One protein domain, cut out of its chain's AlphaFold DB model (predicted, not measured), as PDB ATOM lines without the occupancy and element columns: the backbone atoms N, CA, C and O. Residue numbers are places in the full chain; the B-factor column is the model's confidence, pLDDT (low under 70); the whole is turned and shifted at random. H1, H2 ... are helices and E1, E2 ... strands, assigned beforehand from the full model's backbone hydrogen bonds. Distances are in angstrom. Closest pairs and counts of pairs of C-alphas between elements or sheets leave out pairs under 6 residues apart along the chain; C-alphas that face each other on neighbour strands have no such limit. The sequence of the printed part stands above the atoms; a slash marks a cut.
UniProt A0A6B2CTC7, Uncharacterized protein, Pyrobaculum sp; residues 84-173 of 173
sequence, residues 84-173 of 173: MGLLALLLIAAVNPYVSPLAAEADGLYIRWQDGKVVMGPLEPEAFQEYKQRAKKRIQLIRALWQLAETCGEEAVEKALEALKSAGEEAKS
ATOM      1  N   MET A  84     -29.503 -41.978 -11.849       82.56
ATOM      2  CA  MET A  84     -29.175 -43.327 -12.321       82.56
ATOM      3  C   MET A  84     -27.682 -43.521 -12.589       82.56
ATOM      4  O   MET A  84     -27.159 -44.609 -12.344       82.56
ATOM      5  N   GLY A  85     -26.969 -42.472 -13.012       82.44
ATOM      6  CA  GLY A  85     -25.513 -42.531 -13.168       82.44
ATOM      7  C   GLY A  85     -24.822 -42.761 -11.823       82.44
ATOM      8  O   GLY A  85     -23.899 -43.571 -11.704       82.44
ATOM      9  N   LEU A  86     -25.327 -42.109 -10.774       86.88
ATOM     10  CA  LEU A  86     -24.809 -42.272  -9.421       86.88
ATOM     11  C   LEU A  86     -25.208 -43.614  -8.812       86.88
ATOM     12  O   LEU A  86     -24.406 -44.212  -8.097       86.88
ATOM     13  N   LEU A  87     -26.419 -44.098  -9.093       87.69
ATOM     14  CA  LEU A  87     -26.871 -45.423  -8.675       87.69
ATOM     15  C   LEU A  87     -26.023 -46.530  -9.314       87.69
ATOM     16  O   LEU A  87     -25.549 -47.410  -8.601       87.69
ATOM     17  N   ALA A  88     -25.760 -46.453 -10.620       83.19
ATOM     18  CA  ALA A  88     -24.898 -47.407 -11.317       83.19
ATOM     19  C   ALA A  88     -23.490 -47.450 -10.699       83.19
ATOM     20  O   ALA A  88     -22.987 -48.519 -10.351       83.19
ATOM     21  N   LEU A  89     -22.884 -46.282 -10.466       82.88
ATOM     22  CA  LEU A  89     -21.578 -46.180  -9.812       82.88
ATOM     23  C   LEU A  89     -21.581 -46.700  -8.372       82.88
ATOM     24  O   LEU A  89     -20.621 -47.347  -7.950       82.88
ATOM     25  N   LEU A  90     -22.655 -46.440  -7.624       86.62
ATOM     26  CA  LEU A  90     -22.845 -46.957  -6.273       86.62
ATOM     27  C   LEU A  90     -22.869 -48.487  -6.262       86.62
ATOM     28  O   LEU A  90     -22.156 -49.082  -5.457       86.62
ATOM     29  N   LEU A  91     -23.660 -49.109  -7.142       84.06
ATOM     30  CA  LEU A  91     -23.807 -50.565  -7.210       84.06
ATOM     31  C   LEU A  91     -22.466 -51.250  -7.462       84.06
ATOM     32  O   LEU A  91     -22.128 -52.219  -6.786       84.06
ATOM     33  N   ILE A  92     -21.664 -50.713  -8.381       77.06
ATOM     34  CA  ILE A  92     -20.355 -51.293  -8.682       77.06
ATOM     35  C   ILE A  92     -19.381 -51.071  -7.510       77.06
ATOM     36  O   ILE A  92     -18.713 -52.008  -7.066       77.06
ATOM     37  N   ALA A  93     -19.334 -49.853  -6.954       76.31
ATOM     38  CA  ALA A  93     -18.444 -49.521  -5.840       76.31
ATOM     39  C   ALA A  93     -18.793 -50.262  -4.533       76.31
ATOM     40  O   ALA A  93     -17.912 -50.477  -3.696       76.31
ATOM     41  N   ALA A  94     -20.058 -50.647  -4.342       77.38
ATOM     42  CA  ALA A  94     -20.518 -51.395  -3.176       77.38
ATOM     43  C   ALA A  94     -20.011 -52.846  -3.166       77.38
ATOM     44  O   ALA A  94     -19.717 -53.371  -2.092       77.38
ATOM     45  N   VAL A  95     -19.873 -53.473  -4.341       68.31
ATOM     46  CA  VAL A  95     -19.421 -54.868  -4.477       68.31
ATOM     47  C   VAL A  95     -17.910 -54.988  -4.286       68.31
ATOM     48  O   VAL A  95     -17.450 -55.897  -3.594       68.31
ATOM     49  N   ASN A  96     -17.118 -54.079  -4.861       62.59
ATOM     50  CA  ASN A  96     -15.673 -54.083  -4.651       62.59
ATOM     51  C   ASN A  96     -15.075 -52.664  -4.752       62.59
ATOM     52  O   ASN A  96     -15.045 -52.095  -5.840       62.59
ATOM     53  N   PRO A  97     -14.523 -52.101  -3.658       54.09
ATOM     54  CA  PRO A  97     -13.916 -50.768  -3.676       54.09
ATOM     55  C   PRO A  97     -12.573 -50.707  -4.433       54.09
ATOM     56  O   PRO A  97     -12.073 -49.609  -4.679       54.09
ATOM     57  N   TYR A  98     -11.987 -51.862  -4.773       50.41
ATOM     58  CA  TYR A  98     -10.722 -52.015  -5.501       50.41
ATOM     59  C   TYR A  98     -10.904 -52.413  -6.969       50.41
ATOM     60  O   TYR A  98      -9.981 -52.238  -7.762       50.41
ATOM     61  N   VAL A  99     -12.083 -52.913  -7.355       51.75
ATOM     62  CA  VAL A  99     -12.467 -52.966  -8.770       51.75
ATOM     63  C   VAL A  99     -12.875 -51.543  -9.093       51.75
ATOM     64  O   VAL A  99     -13.953 -51.110  -8.698       51.75
ATOM     65  N   SER A 100     -11.976 -50.773  -9.711       43.59
ATOM     66  CA  SER A 100     -12.342 -49.445 -10.202       43.59
ATOM     67  C   SER A 100     -13.555 -49.640 -11.112       43.59
ATOM     68  O   SER A 100     -13.405 -50.320 -12.125       43.59
ATOM     69  N   PRO A 101     -14.746 -49.120 -10.760       47.56
ATOM     70  CA  PRO A 101     -15.976 -49.425 -11.487       47.56
ATOM     71  C   PRO A 101     -15.933 -49.073 -12.967       47.56
ATOM     72  O   PRO A 101     -16.697 -49.602 -13.758       47.56
ATOM     73  N   LEU A 102     -15.026 -48.161 -13.291       53.88
ATOM     74  CA  LEU A 102     -14.620 -47.705 -14.595       53.88
ATOM     75  C   LEU A 102     -13.108 -47.487 -14.451       53.88
ATOM     76  O   LEU A 102     -12.668 -46.772 -13.536       53.88
ATOM     77  N   ALA A 103     -12.295 -48.188 -15.233       53.19
ATOM     78  CA  ALA A 103     -10.847 -47.988 -15.239       53.19
ATOM     79  C   ALA A 103     -10.500 -46.618 -15.853       53.19
ATOM     80  O   ALA A 103      -9.459 -46.049 -15.520       53.19
ATOM     81  N   ALA A 104     -11.404 -46.074 -16.676       56.91
ATOM     82  CA  ALA A 104     -11.320 -44.750 -17.278       56.91
ATOM     83  C   ALA A 104     -12.716 -44.145 -17.539       56.91
ATOM     84  O   ALA A 104     -13.712 -44.858 -17.615       56.91
ATOM     85  N   GLU A 105     -12.783 -42.830 -17.763       57.03
ATOM     86  CA  GLU A 105     -13.985 -42.114 -18.245       57.03
ATOM     87  C   GLU A 105     -14.610 -42.743 -19.498       57.03
ATOM     88  O   GLU A 105     -15.822 -42.697 -19.691       57.03
ATOM     89  N   ALA A 106     -13.775 -43.383 -20.324       57.47
ATOM     90  CA  ALA A 106     -14.170 -44.074 -21.545       57.47
ATOM     91  C   ALA A 106     -15.111 -45.268 -21.309       57.47
ATOM     92  O   ALA A 106     -15.823 -45.665 -22.230       57.47
ATOM     93  N   ASP A 107     -15.141 -45.824 -20.096       68.44
ATOM     94  CA  ASP A 107     -16.020 -46.946 -19.761       68.44
ATOM     95  C   ASP A 107     -17.461 -46.470 -19.476       68.44
ATOM     96  O   ASP A 107     -18.391 -47.275 -19.401       68.44
ATOM     97  N   GLY A 108     -17.650 -45.162 -19.252       72.31
ATOM     98  CA  GLY A 108     -18.911 -44.555 -18.840       72.31
ATOM     99  C   GLY A 108     -19.511 -43.763 -19.982       72.31
ATOM    100  O   GLY A 108     -19.086 -42.646 -20.250       72.31
ATOM    101  N   LEU A 109     -20.512 -44.331 -20.647       76.12
ATOM    102  CA  LEU A 109     -21.166 -43.705 -21.791       76.12
ATOM    103  C   LEU A 109     -22.482 -43.061 -21.367       76.12
ATOM    104  O   LEU A 109     -23.326 -43.710 -20.748       76.12
ATOM    105  N   TYR A 110     -22.683 -41.804 -21.755       82.00
ATOM    106  CA  TYR A 110     -23.997 -41.174 -21.709       82.00
ATOM    107  C   TYR A 110     -24.617 -41.161 -23.104       82.00
ATOM    108  O   TYR A 110     -23.927 -40.995 -24.110       82.00
ATOM    109  N   ILE A 111     -25.938 -41.312 -23.156       85.06
ATOM    110  CA  ILE A 111     -26.756 -41.113 -24.353       85.06
ATOM    111  C   ILE A 111     -27.881 -40.175 -23.934       85.06
ATOM    112  O   ILE A 111     -28.595 -40.466 -22.976       85.06
ATOM    113  N   ARG A 112     -28.026 -39.034 -24.610       81.69
ATOM    114  CA  ARG A 112     -29.066 -38.049 -24.293       81.69
ATOM    115  C   ARG A 112     -29.683 -37.451 -25.541       81.69
ATOM    116  O   ARG A 112     -29.034 -37.349 -26.576       81.69
ATOM    117  N   TRP A 113     -30.919 -36.996 -25.406       84.00
ATOM    118  CA  TRP A 113     -31.548 -36.111 -26.374       84.00
ATOM    119  C   TRP A 113     -31.237 -34.658 -26.020       84.00
ATOM    120  O   TRP A 113     -31.466 -34.234 -24.887       84.00
ATOM    121  N   GLN A 114     -30.692 -33.900 -26.966       85.88
ATOM    122  CA  GLN A 114     -30.366 -32.490 -26.789       85.88
ATOM    123  C   GLN A 114     -30.528 -31.748 -28.118       85.88
ATOM    124  O   GLN A 114     -30.030 -32.202 -29.147       85.88
ATOM    125  N   ASP A 115     -31.223 -30.609 -28.098       87.25
ATOM    126  CA  ASP A 115     -31.395 -29.720 -29.258       87.25
ATOM    127  C   ASP A 115     -31.878 -30.445 -30.532       87.25
ATOM    128  O   ASP A 115     -31.402 -30.204 -31.643       87.25
ATOM    129  N   GLY A 116     -32.826 -31.375 -30.362       85.88
ATOM    130  CA  GLY A 116     -33.408 -32.145 -31.463       85.88
ATOM    131  C   GLY A 116     -32.507 -33.258 -32.012       85.88
ATOM    132  O   GLY A 116     -32.724 -33.713 -33.137       85.88
ATOM    133  N   LYS A 117     -31.458 -33.655 -31.279       87.44
ATOM    134  CA  LYS A 117     -30.492 -34.675 -31.705       87.44
ATOM    135  C   LYS A 117     -30.105 -35.603 -30.559       87.44
ATOM    136  O   LYS A 117     -30.028 -35.199 -29.402       87.44
ATOM    137  N   VAL A 118     -29.776 -36.846 -30.902       84.44
ATOM    138  CA  VAL A 118     -29.122 -37.774 -29.972       84.44
ATOM    139  C   VAL A 118     -27.639 -37.412 -29.875       84.44
ATOM    140  O   VAL A 118     -26.938 -37.368 -30.885       84.44
ATOM    141  N   VAL A 119     -27.165 -37.176 -28.655       86.50
ATOM    142  CA  VAL A 119     -25.756 -36.959 -28.315       86.50
ATOM    143  C   VAL A 119     -25.285 -38.136 -27.470       86.50
ATOM    144  O   VAL A 119     -25.959 -38.535 -26.520       86.50
ATOM    145  N   MET A 120     -24.124 -38.685 -27.812       86.38
ATOM    146  CA  MET A 120     -23.490 -39.779 -27.088       86.38
ATOM    147  C   MET A 120     -22.011 -39.470 -26.890       86.38
ATOM    148  O   MET A 120     -21.358 -38.976 -27.810       86.38
ATOM    149  N   GLY A 121     -21.483 -39.785 -25.713       83.38
ATOM    150  CA  GLY A 121     -20.072 -39.580 -25.415       83.38
ATOM    151  C   GLY A 121     -19.653 -40.192 -24.082       83.38
ATOM    152  O   GLY A 121     -20.511 -40.647 -23.319       83.38
ATOM    153  N   PRO A 122     -18.340 -40.231 -23.811       81.25
ATOM    154  CA  PRO A 122     -17.836 -40.567 -22.488       81.25
ATOM    155  C   PRO A 122     -18.229 -39.480 -21.483       81.25
ATOM    156  O   PRO A 122     -18.412 -38.322 -21.857       81.25
ATOM    157  N   LEU A 123     -18.341 -39.836 -20.208       78.62
ATOM    158  CA  LEU A 123     -18.458 -38.846 -19.138       78.62
ATOM    159  C   LEU A 123     -17.223 -37.937 -19.115       78.62
ATOM    160  O   LEU A 123     -16.105 -38.407 -19.298       78.62
ATOM    161  N   GLU A 124     -17.429 -36.651 -18.834       82.81
ATOM    162  CA  GLU A 124     -16.316 -35.734 -18.582       82.81
ATOM    163  C   GLU A 124     -15.514 -36.191 -17.345       82.81
ATOM    164  O   GLU A 124     -16.127 -36.638 -16.361       82.81
ATOM    165  N   PRO A 125     -14.175 -36.041 -17.345       81.06
ATOM    166  CA  PRO A 125     -13.306 -36.388 -16.220       81.06
ATOM    167  C   PRO A 125     -13.795 -35.892 -14.866       81.06
ATOM    168  O   PRO A 125     -13.879 -36.647 -13.889       81.06
ATOM    169  N   GLU A 126     -14.146 -34.613 -14.803       84.56
ATOM    170  CA  GLU A 126     -14.538 -33.943 -13.572       84.56
ATOM    171  C   GLU A 126     -15.863 -34.504 -13.051       84.56
ATOM    172  O   GLU A 126     -15.983 -34.804 -11.859       84.56
ATOM    173  N   ALA A 127     -16.826 -34.727 -13.951       82.94
ATOM    174  CA  ALA A 127     -18.107 -35.333 -13.613       82.94
ATOM    175  C   ALA A 127     -17.908 -36.769 -13.110       82.94
ATOM    176  O   ALA A 127     -18.440 -37.152 -12.068       82.94
ATOM    177  N   PHE A 128     -17.080 -37.560 -13.791       81.94
ATOM    178  CA  PHE A 128     -16.784 -38.922 -13.368       81.94
ATOM    179  C   PHE A 128     -16.182 -38.974 -11.949       81.94
ATOM    180  O   PHE A 128     -16.631 -39.760 -11.104       81.94
ATOM    181  N   GLN A 129     -15.213 -38.102 -11.647       83.19
ATOM    182  CA  GLN A 129     -14.629 -38.018 -10.304       83.19
ATOM    183  C   GLN A 129     -15.648 -37.582  -9.249       83.19
ATOM    184  O   GLN A 129     -15.685 -38.165  -8.160       83.19
ATOM    185  N   GLU A 130     -16.496 -36.602  -9.558       87.81
ATOM    186  CA  GLU A 130     -17.550 -36.150  -8.650       87.81
ATOM    187  C   GLU A 130     -18.496 -37.301  -8.287       87.81
ATOM    188  O   GLU A 130     -18.711 -37.596  -7.104       87.81
ATOM    189  N   TYR A 131     -19.009 -38.009  -9.293       86.50
ATOM    190  CA  TYR A 131     -19.908 -39.137  -9.086       86.50
ATOM    191  C   TYR A 131     -19.253 -40.248  -8.257       86.50
ATOM    192  O   TYR A 131     -19.882 -40.799  -7.347       86.50
ATOM    193  N   LYS A 132     -17.970 -40.539  -8.498       83.50
ATOM    194  CA  LYS A 132     -17.204 -41.512  -7.705       83.50
ATOM    195  C   LYS A 132     -17.126 -41.112  -6.229       83.50
ATOM    196  O   LYS A 132     -17.340 -41.956  -5.350       83.50
ATOM    197  N   GLN A 133     -16.862 -39.839  -5.928       87.44
ATOM    198  CA  GLN A 133     -16.833 -39.358  -4.541       87.44
ATOM    199  C   GLN A 133     -18.219 -39.389  -3.894       87.44
ATOM    200  O   GLN A 133     -18.351 -39.824  -2.745       87.44
ATOM    201  N   ARG A 134     -19.266 -38.999  -4.630       91.69
ATOM    202  CA  ARG A 134     -20.657 -39.071  -4.154       91.69
ATOM    203  C   ARG A 134     -21.065 -40.515  -3.842       91.69
ATOM    204  O   ARG A 134     -21.639 -40.760  -2.780       91.69
ATOM    205  N   ALA A 135     -20.710 -41.479  -4.695       89.06
ATOM    206  CA  ALA A 135     -20.979 -42.901  -4.471       89.06
ATOM    207  C   ALA A 135     -20.261 -43.408  -3.211       89.06
ATOM    208  O   ALA A 135     -20.885 -44.002  -2.329       89.06
ATOM    209  N   LYS A 136     -18.971 -43.080  -3.061       87.81
ATOM    210  CA  LYS A 136     -18.191 -43.406  -1.857       87.81
ATOM    211  C   LYS A 136     -18.832 -42.829  -0.594       87.81
ATOM    212  O   LYS A 136     -18.927 -43.527   0.418       87.81
ATOM    213  N   LYS A 137     -19.294 -41.577  -0.645       91.19
ATOM    214  CA  LYS A 137     -19.956 -40.929   0.491       91.19
ATOM    215  C   LYS A 137     -21.281 -41.611   0.839       91.19
ATOM    216  O   LYS A 137     -21.533 -41.845   2.016       91.19
ATOM    217  N   ARG A 138     -22.090 -41.996  -0.154       92.12
ATOM    218  CA  ARG A 138     -23.330 -42.763   0.064       92.12
ATOM    219  C   ARG A 138     -23.067 -44.114   0.731       92.12
ATOM    220  O   ARG A 138     -23.743 -44.437   1.699       92.12
ATOM    221  N   ILE A 139     -22.040 -44.851   0.302       90.38
ATOM    222  CA  ILE A 139     -21.640 -46.113   0.955       90.38
ATOM    223  C   ILE A 139     -21.278 -45.878   2.426       90.38
ATOM    224  O   ILE A 139     -21.691 -46.642   3.297       90.38
ATOM    225  N   GLN A 140     -20.518 -44.818   2.720       92.31
ATOM    226  CA  GLN A 140     -20.172 -44.464   4.100       92.31
ATOM    227  C   GLN A 140     -21.413 -44.145   4.939       92.31
ATOM    228  O   GLN A 140     -21.490 -44.591   6.078       92.31
ATOM    229  N   LEU A 141     -22.380 -43.413   4.379       94.62
ATOM    230  CA  LEU A 141     -23.634 -43.086   5.062       94.62
ATOM    231  C   LEU A 141     -24.471 -44.336   5.352       94.62
ATOM    232  O   LEU A 141     -24.939 -44.486   6.473       94.62
ATOM    233  N   ILE A 142     -24.593 -45.260   4.395       93.56
ATOM    234  CA  ILE A 142     -25.311 -46.532   4.592       93.56
ATOM    235  C   ILE A 142     -24.655 -47.357   5.710       93.56
ATOM    236  O   ILE A 142     -25.340 -47.874   6.588       93.56
ATOM    237  N   ARG A 143     -23.320 -47.444   5.726       93.56
ATOM    238  CA  ARG A 143     -22.582 -48.153   6.788       93.56
ATOM    239  C   ARG A 143     -22.756 -47.497   8.154       93.56
ATOM    240  O   ARG A 143     -22.931 -48.203   9.139       93.56
ATOM    241  N   ALA A 144     -22.706 -46.167   8.208       95.81
ATOM    242  CA  ALA A 144     -22.926 -45.425   9.443       95.81
ATOM    243  C   ALA A 144     -24.353 -45.633   9.966       95.81
ATOM    244  O   ALA A 144     -24.528 -45.857  11.156       95.81
ATOM    245  N   LEU A 145     -25.354 -45.632   9.079       95.81
ATOM    246  CA  LEU A 145     -26.741 -45.930   9.432       95.81
ATOM    247  C   LEU A 145     -26.863 -47.313  10.083       95.81
ATOM    248  O   LEU A 145     -27.457 -47.435  11.149       95.81
ATOM    249  N   TRP A 146     -26.249 -48.331   9.474       95.31
ATOM    250  CA  TRP A 146     -26.245 -49.685  10.030       95.31
ATOM    251  C   TRP A 146     -25.606 -49.724  11.422       95.31
ATOM    252  O   TRP A 146     -26.179 -50.258  12.362       95.31
ATOM    253  N   GLN A 147     -24.438 -49.097  11.584       97.31
ATOM    254  CA  GLN A 147     -23.755 -49.026  12.880       97.31
ATOM    255  C   GLN A 147     -24.574 -48.287  13.945       97.31
ATOM    256  O   GLN A 147     -24.539 -48.661  15.115       97.31
ATOM    257  N   LEU A 148     -25.305 -47.241  13.560       97.56
ATOM    258  CA  LEU A 148     -26.192 -46.525  14.471       97.56
ATOM    259  C   LEU A 148     -27.365 -47.399  14.917       97.56
ATOM    260  O   LEU A 148     -27.712 -47.360  16.092       97.56
ATOM    261  N   ALA A 149     -27.922 -48.225  14.029       97.12
ATOM    262  CA  ALA A 149     -28.966 -49.176  14.406       97.12
ATOM    263  C   ALA A 149     -28.444 -50.194  15.438       97.12
ATOM    264  O   ALA A 149     -29.064 -50.371  16.481       97.12
ATOM    265  N   GLU A 150     -27.247 -50.753  15.226       97.88
ATOM    266  CA  GLU A 150     -26.612 -51.701  16.162       97.88
ATOM    267  C   GLU A 150     -26.290 -51.088  17.538       97.88
ATOM    268  O   GLU A 150     -26.276 -51.780  18.554       97.88
ATOM    269  N   THR A 151     -25.975 -49.790  17.586       97.69
ATOM    270  CA  THR A 151     -25.488 -49.131  18.811       97.69
ATOM    271  C   THR A 151     -26.574 -48.396  19.585       97.69
ATOM    272  O   THR A 151     -26.524 -48.357  20.814       97.69
ATOM    273  N   CYS A 152     -27.538 -47.796  18.890       96.44
ATOM    274  CA  CYS A 152     -28.584 -46.963  19.481       96.44
ATOM    275  C   CYS A 152     -29.985 -47.586  19.389       96.44
ATOM    276  O   CYS A 152     -30.906 -47.060  20.015       96.44
ATOM    277  N   GLY A 153     -30.149 -48.685  18.648       97.00
ATOM    278  CA  GLY A 153     -31.442 -49.297  18.350       97.00
ATOM    279  C   GLY A 153     -32.182 -48.596  17.209       97.00
ATOM    280  O   GLY A 153     -32.017 -47.397  16.957       97.00
ATOM    281  N   GLU A 154     -33.030 -49.351  16.518       97.62
ATOM    282  CA  GLU A 154     -33.740 -48.919  15.314       97.62
ATOM    283  C   GLU A 154     -34.677 -47.732  15.582       97.62
ATOM    284  O   GLU A 154     -34.679 -46.779  14.807       97.62
ATOM    285  N   GLU A 155     -35.402 -47.725  16.709       97.56
ATOM    286  CA  GLU A 155     -36.339 -46.640  17.054       97.56
ATOM    287  C   GLU A 155     -35.654 -45.269  17.173       97.56
ATOM    288  O   GLU A 155     -36.226 -44.233  16.820       97.56
ATOM    289  N   ALA A 156     -34.430 -45.237  17.709       96.50
ATOM    290  CA  ALA A 156     -33.672 -43.998  17.853       96.50
ATOM    291  C   ALA A 156     -33.216 -43.475  16.485       96.50
ATOM    292  O   ALA A 156     -33.292 -42.271  16.221       96.50
ATOM    293  N   VAL A 157     -32.785 -44.383  15.607       97.06
ATOM    294  CA  VAL A 157     -32.393 -44.057  14.232       97.06
ATOM    295  C   VAL A 157     -33.594 -43.571  13.427       97.06
ATOM    296  O   VAL A 157     -33.492 -42.545  12.757       97.06
ATOM    297  N   GLU A 158     -34.738 -44.245  13.531       96.44
ATOM    298  CA  GLU A 158     -35.973 -43.867  12.841       96.44
ATOM    299  C   GLU A 158     -36.406 -42.442  13.210       96.44
ATOM    300  O   GLU A 158     -36.596 -41.606  12.326       96.44
ATOM    301  N   LYS A 159     -36.439 -42.107  14.508       96.25
ATOM    302  CA  LYS A 159     -36.752 -40.743  14.972       96.25
ATOM    303  C   LYS A 159     -35.794 -39.694  14.406       96.25
ATOM    304  O   LYS A 159     -36.228 -38.606  14.027       96.25
ATOM    305  N   ALA A 160     -34.499 -40.003  14.345       95.31
ATOM    306  CA  ALA A 160     -33.507 -39.093  13.780       95.31
ATOM    307  C   ALA A 160     -33.699 -38.899  12.264       95.31
ATOM    308  O   ALA A 160     -33.566 -37.779  11.767       95.31
ATOM    309  N   LEU A 161     -34.040 -39.963  11.530       95.06
ATOM    310  CA  LEU A 161     -34.337 -39.885  10.099       95.06
ATOM    311  C   LEU A 161     -35.596 -39.056   9.818       95.06
ATOM    312  O   LEU A 161     -35.571 -38.226   8.911       95.06
ATOM    313  N   GLU A 162     -36.668 -39.228  10.594       95.38
ATOM    314  CA  GLU A 162     -37.902 -38.440  10.440       95.38
ATOM    315  C   GLU A 162     -37.685 -36.944  10.716       95.38
ATOM    316  O   GLU A 162     -38.197 -36.086   9.987       95.38
ATOM    317  N   ALA A 163     -36.845 -36.609  11.700       94.38
ATOM    318  CA  ALA A 163     -36.451 -35.223  11.956       94.38
ATOM    319  C   ALA A 163     -35.693 -34.610  10.763       94.38
ATOM    320  O   ALA A 163     -35.940 -33.461  10.389       94.38
ATOM    321  N   LEU A 164     -34.801 -35.379  10.125       93.81
ATOM    322  CA  LEU A 164     -34.075 -34.936   8.929       93.81
ATOM    323  C   LEU A 164     -34.994 -34.759   7.713       93.81
ATOM    324  O   LEU A 164     -34.792 -33.819   6.943       93.81
ATOM    325  N   LYS A 165     -35.992 -35.637   7.534       91.00
ATOM    326  CA  LYS A 165     -36.982 -35.512   6.449       91.00
ATOM    327  C   LYS A 165     -37.782 -34.219   6.584       91.00
ATOM    328  O   LYS A 165     -37.810 -33.436   5.640       91.00
ATOM    329  N   SER A 166     -38.323 -33.961   7.775       90.44
ATOM    330  CA  SER A 166     -39.116 -32.756   8.067       90.44
ATOM    331  C   SER A 166     -38.325 -31.468   7.797       90.44
ATOM    332  O   SER A 166     -38.798 -30.574   7.098       90.44
ATOM    333  N   ALA A 167     -37.068 -31.403   8.250       88.62
ATOM    334  CA  ALA A 167     -36.202 -30.248   8.002       88.62
ATOM    335  C   ALA A 167     -35.892 -30.029   6.505       88.62
ATOM    336  O   ALA A 167     -35.702 -28.898   6.057       88.62
ATOM    337  N   GLY A 168     -35.824 -31.107   5.717       80.12
ATOM    338  CA  GLY A 168     -35.584 -31.037   4.276       80.12
ATOM    339  C   GLY A 168     -36.793 -30.562   3.464       80.12
ATOM    340  O   GLY A 168     -36.606 -29.988   2.389       80.12
ATOM    341  N   GLU A 169     -38.009 -30.795   3.955       75.00
ATOM    342  CA  GLU A 169     -39.248 -30.306   3.342       75.00
ATOM    343  C   GLU A 169     -39.449 -28.811   3.614       75.00
ATOM    344  O   GLU A 169     -39.746 -28.060   2.686       75.00
ATOM    345  N   GLU A 170     -39.168 -28.355   4.838       67.88
ATOM    346  CA  GLU A 170     -39.204 -26.931   5.202       67.88
ATOM    347  C   GLU A 170     -38.184 -26.094   4.414       67.88
ATOM    348  O   GLU A 170     -38.477 -24.968   4.030       67.88
ATOM    349  N   ALA A 171     -37.006 -26.647   4.108       60.34
ATOM    350  CA  ALA A 171     -35.977 -25.960   3.322       60.34
ATOM    351  C   ALA A 171     -36.307 -25.833   1.819       60.34
ATOM    352  O   ALA A 171     -35.598 -25.128   1.095       60.34
ATOM    353  N   LYS A 172     -37.327 -26.550   1.329       56.97
ATOM    354  CA  LYS A 172     -37.797 -26.499  -0.067       56.97
ATOM    355  C   LYS A 172     -39.078 -25.674  -0.252       56.97
ATOM    356  O   LYS A 172     -39.478 -25.491  -1.404       56.97
ATOM    357  N   SER A 173     -39.711 -25.226   0.837       50.00
ATOM    358  CA  SER A 173     -40.874 -24.325   0.829       50.00
ATOM    359  C   SER A 173     -40.466 -22.859   0.937       50.00
ATOM    360  O   SER A 173     -41.353 -22.030   0.631       50.00
TER     361      SER A 173
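AT A GLANCE: This is residues 84 to 173 of the 173 residues of an uncharacterized protein of Pyrobaculum sp (UniProt A0A6B2CTC7). A two-stranded hairpin, E1 and E2, sits at one end of a long helix H2, and at the other end H3 folds back from H2 to make a V; H1 crosses H2 on the way between. The shape is loose and flat, with the tip of the hairpin, residues 113 to 118, and residues 162 to 173, of which 162 to 170 belong to H3, sticking out free. The 90 printed residues hold three named helices and two named strands in the order H1, E1, E2, H2, H3, and the class is mostly helix. The sheet has the order E1, E2 and is antiparallel. The radius of gyration of the C-alphas is 17.7 A, and they span 49 by 39 by 16 A.

IN THESE COORDINATES: Look first at the strands: E1 is residues 109 to 114, 15.3 A from first to last C-alpha, and E2 is residues 117 to 122, 16.7 A. Find C-alpha 125 at (-13.306, -36.388, -16.220), where H2 begins; from there it runs 40.2 A to Cys 152 at (-28.584, -46.963, 19.481). H3, residues 154 to 170, runs 24.8 A and ends with C-alpha 170 at (-39.204, -26.931, 5.202). Go back to the first printed residue, Met 84, for H1, residues 84 to 95, 17.0 A long.

HOW THE PARTS SIT: Begin at the hairpin E1 and E2, antiparallel with 156 degrees between their directions. Within hydrogen-bond range you find N 112 and O 119 at 2.9 A, and N 119 and O 112 at 2.8 A. E1 is apart from H2. Moving on to H2, look at its residues 131 to 139, which alone touch H1; the closest C-alphas are those of Leu 90 and Ala 135, 4.8 A apart. H1 and H2 run the same way at a steep tilt of 59 degrees. Farther along, residues 145 to 149 of H2 touch residues 154 to 157 of H3, the closest C-alphas being those of Ala 149 and Val 157, 6.2 A apart. H2 and H3 form a helical hairpin, opposite ways at a steep tilt of 44 degrees. H1 and H3 are apart. Along the backbones of H2 and H3 every O i to N i+4 pair is within hydrogen-bond range; in H1, 7 of 8 are.

THE WHOLE: The two C-alphas farthest apart, those of Gly 116 and Thr 151, are 53.7 A from each other. The printed part has no cut and ends at residue 173, the chain's last. The link from H1 to E1, residues 96 to 108, is long; the links E1 to E2, E2 to H2 and H2 to H3 are tight. The mean pLDDT of the printed part is 82.2, and you will find values under 70 at residues 95 to 107 and 170 to 173.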